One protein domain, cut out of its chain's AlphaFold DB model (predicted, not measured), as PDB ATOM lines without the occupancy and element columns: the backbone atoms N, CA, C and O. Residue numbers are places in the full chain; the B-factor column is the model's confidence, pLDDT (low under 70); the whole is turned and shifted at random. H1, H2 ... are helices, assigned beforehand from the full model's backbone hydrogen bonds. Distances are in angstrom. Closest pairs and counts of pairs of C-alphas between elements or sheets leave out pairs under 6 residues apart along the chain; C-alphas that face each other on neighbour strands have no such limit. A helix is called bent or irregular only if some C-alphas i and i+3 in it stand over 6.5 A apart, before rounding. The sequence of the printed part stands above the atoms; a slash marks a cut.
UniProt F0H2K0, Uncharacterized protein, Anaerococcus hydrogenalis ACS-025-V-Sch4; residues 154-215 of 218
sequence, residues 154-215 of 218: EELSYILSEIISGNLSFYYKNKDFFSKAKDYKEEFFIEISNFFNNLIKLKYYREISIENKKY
ATOM      1  N   GLU A 154      17.540 -15.627  53.491       79.12
ATOM      2  CA  GLU A 154      18.971 -15.582  53.776       79.12
ATOM      3  C   GLU A 154      19.550 -16.988  53.669       79.12
ATOM      4  O   GLU A 154      20.533 -17.194  52.953       79.12
ATOM      5  N   GLU A 155      18.878 -17.963  54.284       86.56
ATOM      6  CA  GLU A 155      19.250 -19.373  54.203       86.56
ATOM      7  C   GLU A 155      19.205 -19.877  52.750       86.56
ATOM      8  O   GLU A 155      20.187 -20.446  52.268       86.56
ATOM      9  N   LEU A 156      18.133 -19.589  51.998       87.62
ATOM     10  CA  LEU A 156      18.032 -19.967  50.583       87.62
ATOM     11  C   LEU A 156      19.148 -19.334  49.743       87.62
ATOM     12  O   LEU A 156      19.786 -20.028  48.950       87.62
ATOM     13  N   SER A 157      19.393 -18.031  49.903       86.44
ATOM     14  CA  SER A 157      20.416 -17.320  49.129       86.44
ATOM     15  C   SER A 157      21.812 -17.873  49.403       86.44
ATOM     16  O   SER A 157      22.591 -18.050  48.467       86.44
ATOM     17  N   TYR A 158      22.110 -18.191  50.665       87.19
ATOM     18  CA  TYR A 158      23.372 -18.807  51.063       87.19
ATOM     19  C   TYR A 158      23.536 -20.222  50.491       87.19
ATOM     20  O   TYR A 158      24.577 -20.557  49.929       87.19
ATOM     21  N   ILE A 159      22.495 -21.055  50.564       90.12
ATOM     22  CA  ILE A 159      22.548 -22.405  49.992       90.12
ATOM     23  C   ILE A 159      22.757 -22.341  48.472       90.12
ATOM     24  O   ILE A 159      23.559 -23.099  47.923       90.12
ATOM     25  N   LEU A 160      22.047 -21.447  47.776       90.31
ATOM     26  CA  LEU A 160      22.163 -21.302  46.326       90.31
ATOM     27  C   LEU A 160      23.523 -20.742  45.895       90.31
ATOM     28  O   LEU A 160      24.043 -21.185  44.869       90.31
ATOM     29  N   SER A 161      24.118 -19.813  46.650       87.50
ATOM     30  CA  SER A 161      25.446 -19.279  46.325       87.50
ATOM     31  C   SER A 161      26.532 -20.356  46.420       87.50
ATOM     32  O   SER A 161      27.329 -20.484  45.489       87.50
ATOM     33  N   GLU A 162      26.494 -21.204  47.451       91.25
ATOM     34  CA  GLU A 162      27.378 -22.371  47.589       91.25
ATOM     35  C   GLU A 162      27.182 -23.391  46.457       91.25
ATOM     36  O   GLU A 162      28.140 -23.910  45.884       91.25
ATOM     37  N   ILE A 163      25.936 -23.683  46.080       90.75
ATOM     38  CA  ILE A 163      25.668 -24.624  44.984       90.75
ATOM     39  C   ILE A 163      26.228 -24.082  43.660       90.75
ATOM     40  O   ILE A 163      26.864 -24.824  42.910       90.75
ATOM     41  N   ILE A 164      26.024 -22.792  43.375       86.56
ATOM     42  CA  ILE A 164      26.472 -22.150  42.129       86.56
ATOM     43  C   ILE A 164      27.994 -21.982  42.083       86.56
ATOM     44  O   ILE A 164      28.569 -22.040  40.996       86.56
ATOM     45  N   SER A 165      28.662 -21.841  43.231       86.38
ATOM     46  CA  SER A 165      30.130 -21.846  43.306       86.38
ATOM     47  C   SER A 165      30.745 -23.232  43.047       86.38
ATOM     48  O   SER A 165      31.964 -23.359  42.936       86.38
ATOM     49  N   GLY A 166      29.912 -24.268  42.882       88.75
ATOM     50  CA  GLY A 166      30.315 -25.637  42.559       88.75
ATOM     51  C   GLY A 166      30.261 -26.597  43.749       88.75
ATOM     52  O   GLY A 166      30.547 -27.787  43.588       88.75
ATOM     53  N   ASN A 167      29.859 -26.134  44.936       89.94
ATOM     54  CA  ASN A 167      29.754 -26.959  46.135       89.94
ATOM     55  C   ASN A 167      28.431 -27.741  46.171       89.94
ATOM     56  O   ASN A 167      27.561 -27.526  47.013       89.94
ATOM     57  N   LEU A 168      28.272 -28.719  45.276       90.12
ATOM     58  CA  LEU A 168      27.040 -29.519  45.188       90.12
ATOM     59  C   LEU A 168      26.714 -30.295  46.480       90.12
ATOM     60  O   LEU A 168      25.562 -30.661  46.713       90.12
ATOM     61  N   SER A 169      27.709 -30.528  47.348       91.62
ATOM     62  CA  SER A 169      27.507 -31.169  48.654       91.62
ATOM     63  C   SER A 169      26.561 -30.371  49.560       91.62
ATOM     64  O   SER A 169      25.868 -30.953  50.397       91.62
ATOM     65  N   PHE A 170      26.481 -29.053  49.355       90.75
ATOM     66  CA  PHE A 170      25.638 -28.150  50.128       90.75
ATOM     67  C   PHE A 170      24.143 -28.401  49.917       90.75
ATOM     68  O   PHE A 170      23.368 -28.275  50.863       90.75
ATOM     69  N   TYR A 171      23.739 -28.859  48.725       89.00
ATOM     70  CA  TYR A 171      22.364 -29.301  48.481       89.00
ATOM     71  C   TYR A 171      21.983 -30.460  49.409       89.00
ATOM     72  O   TYR A 171      20.960 -30.419  50.088       89.00
ATOM     73  N   TYR A 172      22.839 -31.484  49.482       89.69
ATOM     74  CA  TYR A 172      22.568 -32.677  50.281       89.69
ATOM     75  C   TYR A 172      22.568 -32.388  51.784       89.69
ATOM     76  O   TYR A 172      21.754 -32.961  52.504       89.69
ATOM     77  N   LYS A 173      23.433 -31.475  52.248       91.75
ATOM     78  CA  LYS A 173      23.463 -31.028  53.652       91.75
ATOM     79  C   LYS A 173      22.188 -30.294  54.067       91.75
ATOM     80  O   LYS A 173      21.789 -30.404  55.217       91.75
ATOM     81  N   ASN A 174      21.540 -29.602  53.132       91.38
ATOM     82  CA  ASN A 174      20.344 -28.799  53.384       91.38
ATOM     83  C   ASN A 174      19.079 -29.423  52.780       91.38
ATOM     84  O   ASN A 174      18.111 -28.730  52.478       91.38
ATOM     85  N   LYS A 175      19.050 -30.748  52.590       88.88
ATOM     86  CA  LYS A 175      17.909 -31.438  51.970       88.88
ATOM     87  C   LYS A 175      16.586 -31.171  52.701       88.88
ATOM     88  O   LYS A 175      15.549 -31.057  52.047       88.88
ATOM     89  N   ASP A 176      16.625 -31.035  54.026       86.06
ATOM     90  CA  ASP A 176      15.440 -30.759  54.841       86.06
ATOM     91  C   ASP A 176      14.846 -29.374  54.551       86.06
ATOM     92  O   ASP A 176      13.622 -29.240  54.509       86.06
ATOM     93  N   PHE A 177      15.684 -28.378  54.242       86.25
ATOM     94  CA  PHE A 177      15.247 -27.053  53.798       86.25
ATOM     95  C   PHE A 177      14.401 -27.153  52.518       86.25
ATOM     96  O   PHE A 177      13.250 -26.722  52.481       86.25
ATOM     97  N   PHE A 178      14.920 -27.845  51.499       85.12
ATOM     98  CA  PHE A 178      14.204 -28.075  50.237       85.12
ATOM     99  C   PHE A 178      12.983 -28.989  50.391       85.12
ATOM    100  O   PHE A 178      12.049 -28.919  49.596       85.12
ATOM    101  N   SER A 179      12.968 -29.871  51.391       82.44
ATOM    102  CA  SER A 179      11.839 -30.777  51.617       82.44
ATOM    103  C   SER A 179      10.572 -30.035  52.061       82.44
ATOM    104  O   SER A 179       9.479 -30.398  51.623       82.44
ATOM    105  N   LYS A 180      10.735 -28.955  52.842       77.31
ATOM    106  CA  LYS A 180       9.658 -28.059  53.294       77.31
ATOM    107  C   LYS A 180       9.058 -27.229  52.154       77.31
ATOM    108  O   LYS A 180       7.896 -26.848  52.217       77.31
ATOM    109  N   ALA A 181       9.803 -27.026  51.063       71.81
ATOM    110  CA  ALA A 181       9.323 -26.307  49.879       71.81
ATOM    111  C   ALA A 181       8.154 -27.004  49.157       71.81
ATOM    112  O   ALA A 181       7.537 -26.420  48.270       71.81
ATOM    113  N   LYS A 182       7.826 -28.256  49.508       68.44
ATOM    114  CA  LYS A 182       6.650 -28.949  48.961       68.44
ATOM    115  C   LYS A 182       5.335 -28.267  49.330       68.44
ATOM    116  O   LYS A 182       4.417 -28.329  48.515       68.44
ATOM    117  N   ASP A 183       5.281 -27.641  50.502       69.38
ATOM    118  CA  ASP A 183       4.072 -27.016  51.041       69.38
ATOM    119  C   ASP A 183       3.883 -25.575  50.529       69.38
ATOM    120  O   ASP A 183       2.773 -25.056  50.576       69.38
ATOM    121  N   TYR A 184       4.943 -24.967  49.975       74.31
ATOM    122  CA  TYR A 184       4.994 -23.568  49.518       74.31
ATOM    123  C   TYR A 184       5.756 -23.448  48.188       74.31
ATOM    124  O   TYR A 184       6.786 -22.776  48.081       74.31
ATOM    125  N   LYS A 185       5.328 -24.211  47.172       75.12
ATOM    126  CA  LYS A 185       6.073 -24.333  45.906       75.12
ATOM    127  C   LYS A 185       6.165 -23.015  45.146       75.12
ATOM    128  O   LYS A 185       7.231 -22.713  44.615       75.12
ATOM    129  N   GLU A 186       5.067 -22.275  45.041       70.31
ATOM    130  CA  GLU A 186       5.019 -21.044  44.243       70.31
ATOM    131  C   GLU A 186       5.928 -19.976  44.855       70.31
ATOM    132  O   GLU A 186       6.765 -19.392  44.168       70.31
ATOM    133  N   GLU A 187       5.851 -19.821  46.171       71.00
ATOM    134  CA  GLU A 187       6.679 -18.939  46.982       71.00
ATOM    135  C   GLU A 187       8.160 -19.296  46.845       71.00
ATOM    136  O   GLU A 187       8.999 -18.428  46.606       71.00
ATOM    137  N   PHE A 188       8.481 -20.587  46.917       81.19
ATOM    138  CA  PHE A 188       9.844 -21.076  46.754       81.19
ATOM    139  C   PHE A 188      10.418 -20.756  45.363       81.19
ATOM    140  O   PHE A 188      11.562 -20.311  45.246       81.19
ATOM    141  N   PHE A 189       9.624 -20.922  44.300       82.44
ATOM    142  CA  PHE A 189      10.032 -20.564  42.937       82.44
ATOM    143  C   PHE A 189      10.213 -19.056  42.745       82.44
ATOM    144  O   PHE A 189      11.134 -18.637  42.032       82.44
ATOM    145  N   ILE A 190       9.369 -18.241  43.382       77.94
ATOM    146  CA  ILE A 190       9.509 -16.782  43.378       77.94
ATOM    147  C   ILE A 190      10.843 -16.385  44.012       77.94
ATOM    148  O   ILE A 190      11.587 -15.612  43.410       77.94
ATOM    149  N   GLU A 191      11.204 -16.949  45.168       82.38
ATOM    150  CA  GLU A 191      12.465 -16.598  45.829       82.38
ATOM    151  C   GLU A 191      13.704 -17.057  45.055       82.38
ATOM    152  O   GLU A 191      14.672 -16.302  44.937       82.38
ATOM    153  N   ILE A 192      13.659 -18.235  44.427       87.06
ATOM    154  CA  ILE A 192      14.718 -18.663  43.499       87.06
ATOM    155  C   ILE A 192      14.847 -17.668  42.334       87.06
ATOM    156  O   ILE A 192      15.955 -17.271  41.965       87.06
ATOM    157  N   SER A 193      13.724 -17.236  41.758       84.38
ATOM    158  CA  SER A 193      13.720 -16.269  40.653       84.38
ATOM    159  C   SER A 193      14.283 -14.915  41.090       84.38
ATOM    160  O   SER A 193      15.083 -14.313  40.371       84.38
ATOM    161  N   ASN A 194      13.930 -14.455  42.294       79.50
ATOM    162  CA  ASN A 194      14.472 -13.240  42.897       79.50
ATOM    163  C   ASN A 194      15.989 -13.332  43.080       79.50
ATOM    164  O   ASN A 194      16.701 -12.393  42.722       79.50
ATOM    165  N   PHE A 195      16.491 -14.466  43.568       85.38
ATOM    166  CA  PHE A 195      17.921 -14.717  43.720       85.38
ATOM    167  C   PHE A 195      18.670 -14.584  42.378       85.38
ATOM    168  O   PHE A 195      19.649 -13.838  42.282       85.38
ATOM    169  N   PHE A 196      18.181 -15.213  41.303       85.56
ATOM    170  CA  PHE A 196      18.810 -15.089  39.979       85.56
ATOM    171  C   PHE A 196      18.691 -13.678  39.389       85.56
ATOM    172  O   PHE A 196      19.657 -13.163  38.821       85.56
ATOM    173  N   ASN A 197      17.548 -13.014  39.563       78.38
ATOM    174  CA  ASN A 197      17.381 -11.621  39.153       78.38
ATOM    175  C   ASN A 197      18.372 -10.697  39.876       78.38
ATOM    176  O   ASN A 197      18.950  -9.804  39.255       78.38
ATOM    177  N   ASN A 198      18.622 -10.932  41.165       76.81
ATOM    178  CA  ASN A 198      19.620 -10.194  41.934       76.81
ATOM    179  C   ASN A 198      21.044 -10.460  41.426       76.81
ATOM    180  O   ASN A 198      21.810  -9.511  41.257       76.81
ATOM    181  N   LEU A 199      21.393 -11.702  41.078       81.44
ATOM    182  CA  LEU A 199      22.677 -12.011  40.434       81.44
ATOM    183  C   LEU A 199      22.875 -11.243  39.117       81.44
ATOM    184  O   LEU A 199      23.950 -10.691  38.869       81.44
ATOM    185  N   ILE A 200      21.834 -11.160  38.284       78.31
ATOM    186  CA  ILE A 200      21.865 -10.391  37.031       78.31
ATOM    187  C   ILE A 200      22.048  -8.897  37.333       78.31
ATOM    188  O   ILE A 200      22.926  -8.253  36.751       78.31
ATOM    189  N   LYS A 201      21.289  -8.350  38.292       71.94
ATOM    190  CA  LYS A 201      21.434  -6.957  38.750       71.94
ATOM    191  C   LYS A 201      22.846  -6.648  39.244       71.94
ATOM    192  O   LYS A 201      23.404  -5.615  38.876       71.94
ATOM    193  N   LEU A 202      23.467  -7.550  40.003       72.38
ATOM    194  CA  LEU A 202      24.857  -7.400  40.449       72.38
ATOM    195  C   LEU A 202      25.834  -7.361  39.284       72.38
ATOM    196  O   LEU A 202      26.666  -6.454  39.216       72.38
ATOM    197  N   LYS A 203      25.732  -8.337  38.376       75.88
ATOM    198  CA  LYS A 203      26.675  -8.494  37.269       75.88
ATOM    199  C   LYS A 203      26.609  -7.329  36.284       75.88
ATOM    200  O   LYS A 203      27.652  -6.897  35.799       75.88
ATOM    201  N   TYR A 204      25.409  -6.831  35.995       70.31
ATOM    202  CA  TYR A 204      25.196  -5.889  34.894       70.31
ATOM    203  C   TYR A 204      24.881  -4.456  35.337       70.31
ATOM    204  O   TYR A 204      25.235  -3.527  34.619       70.31
ATOM    205  N   TYR A 205      24.282  -4.255  36.514       64.06
ATOM    206  CA  TYR A 205      23.740  -2.949  36.916       64.06
ATOM    207  C   TYR A 205      24.386  -2.358  38.185       64.06
ATOM    208  O   TYR A 205      24.283  -1.158  38.405       64.06
ATOM    209  N   ARG A 206      25.102  -3.146  39.009       64.12
ATOM    210  CA  ARG A 206      25.696  -2.720  40.307       64.12
ATOM    211  C   ARG A 206      24.688  -2.117  41.312       64.12
ATOM    212  O   ARG A 206      25.098  -1.469  42.273       64.12
ATOM    213  N   GLU A 207      23.392  -2.366  41.139       55.06
ATOM    214  CA  GLU A 207      22.294  -1.791  41.935       55.06
ATOM    215  C   GLU A 207      21.795  -2.749  43.030       55.06
ATOM    216  O   GLU A 207      20.673  -3.246  42.971       55.06
ATOM    217  N   ILE A 208      22.618  -3.036  44.041       56.38
ATOM    218  CA  ILE A 208      22.184  -3.835  45.200       56.38
ATOM    219  C   ILE A 208      22.586  -3.155  46.520       56.38
ATOM    220  O   ILE A 208      23.689  -2.610  46.637       56.38
ATOM    221  N   SER A 209      21.690  -3.211  47.516       53.12
ATOM    222  CA  SER A 209      21.922  -2.764  48.897       53.12
ATOM    223  C   SER A 209      23.078  -3.522  49.574       53.12
ATOM    224  O   SER A 209      23.370  -4.671  49.254       53.12
ATOM    225  N   ILE A 210      23.766  -2.882  50.525       50.78
ATOM    226  CA  ILE A 210      24.969  -3.434  51.183       50.78
ATOM    227  C   ILE A 210      24.700  -4.795  51.855       50.78
ATOM    228  O   ILE A 210      25.542  -5.684  51.770       50.78
ATOM    229  N   GLU A 211      23.517  -4.976  52.445       46.97
ATOM    230  CA  GLU A 211      23.066  -6.223  53.086       46.97
ATOM    231  C   GLU A 211      23.110  -7.427  52.141       46.97
ATOM    232  O   GLU A 211      23.655  -8.476  52.473       46.97
ATOM    233  N   ASN A 212      22.634  -7.244  50.914       50.50
ATOM    234  CA  ASN A 212      22.564  -8.308  49.924       50.50
ATOM    235  C   ASN A 212      23.955  -8.717  49.409       50.50
ATOM    236  O   ASN A 212      24.165  -9.883  49.101       50.50
ATOM    237  N   LYS A 213      24.940  -7.804  49.349       54.38
ATOM    238  CA  LYS A 213      26.296  -8.122  48.845       54.38
ATOM    239  C   LYS A 213      27.015  -9.202  49.659       54.38
ATOM    240  O   LYS A 213      27.822  -9.927  49.084       54.38
ATOM    241  N   LYS A 214      26.717  -9.320  50.957       54.88
ATOM    242  CA  LYS A 214      27.352 -10.280  51.873       54.88
ATOM    243  C   LYS A 214      27.133 -11.742  51.459       54.88
ATOM    244  O   LYS A 214      27.978 -12.580  51.741       54.88
ATOM    245  N   TYR A 215      26.031 -12.027  50.765       53.72
ATOM    246  CA  TYR A 215      25.605 -13.386  50.414       53.72
ATOM    247  C   TYR A 215      26.092 -13.866  49.038       53.72
ATOM    248  O   TYR A 215      26.092 -15.067  48.773       53.72
TER     249      TYR A 215
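Overview. This is residues 154 to 215 of the 218 residues of an uncharacterized protein of Anaerococcus hydrogenalis ACS-025-V-Sch4 (UniProt F0H2K0). One long helix, H4, makes one side of a loose ring of helices, and the much shorter H1 stands near the middle of the domain, steeply tilted to it. From H1 the chain goes round through the short helices H2 and H3, runs along H4 and folds back through H5 to H1, with few contacts across the ring. The printed part has 62 residues with five named helices, in the order H1, H2, H3, H4, H5, and no named strand; its class is all helix. It is only just compact, close to loose, with a radius of gyration of the C-alphas of 12.4 A, and its C-alphas span 33 by 25 by 17 A along the three main axes.

Along the chain. H4, the longest helix, is residues 185 to 205, from C-alpha 185 at (6.073, -24.333, 45.906) to C-alpha 205 at (23.740, -2.949, 36.916), a length of 29.2 A. H1 is residues 154 to 164, 15.3 A long, and its first C-alpha, 154, is at (18.971, -15.582, 53.776). H2 is residues 169 to 173, 6.4 A long. H3 is residues 175 to 180, 9.0 A long. H5 is residues 210 to 215, 10.0 A long, and its last C-alpha, 215, is at (25.605, -13.386, 50.414). H5 is neither bent nor irregular, but only just: C-alphas 211 and 214 are 6.0 A apart.

Arrangement. H4 touches no helix. H4 and H1 are close but not clearly touching, at a steep tilt of 66 degrees, the same way; their closest C-alphas are those of Ser 157 and Phe 195, 6.5 A apart. H4 and H5 are near each other, with 5 pairs of C-alphas within 10 A. H1 touches H5 at a steep tilt of 51 degrees, the same way, and their closest C-alphas are those of Tyr 158 and Tyr 215, 5.9 A apart. H1 also touches H2, where the closest C-alphas are those of Ile 163 and Phe 170, 6.2 A apart. H2 and H3 meet only through their link. H1 and H3 are only just apart, with their closest C-alphas 8.3 A from each other. H3 and H4 are apart. In H1, H2, H3 and H4 every O i to N i+4 pair is within hydrogen-bond range; in H5 0 of 2 such pairs are, beside 2 of 3 O i to N i+3 pairs.

Size, cuts and confidence. The C-alphas of Asp 183 and Arg 206, the two farthest apart, are 34.3 A from each other, while those of Glu 154 and Tyr 215, the first and last printed, are 7.8 A apart. Residues 182 to 187, of which 185 to 187 belong to H4, stand free. The printed part has no cut, and its four links are tight. The mean pLDDT of the printed part is 77.8; residues 182 to 183 and 205 to 215 are under 70, and H5 has a mean of 52.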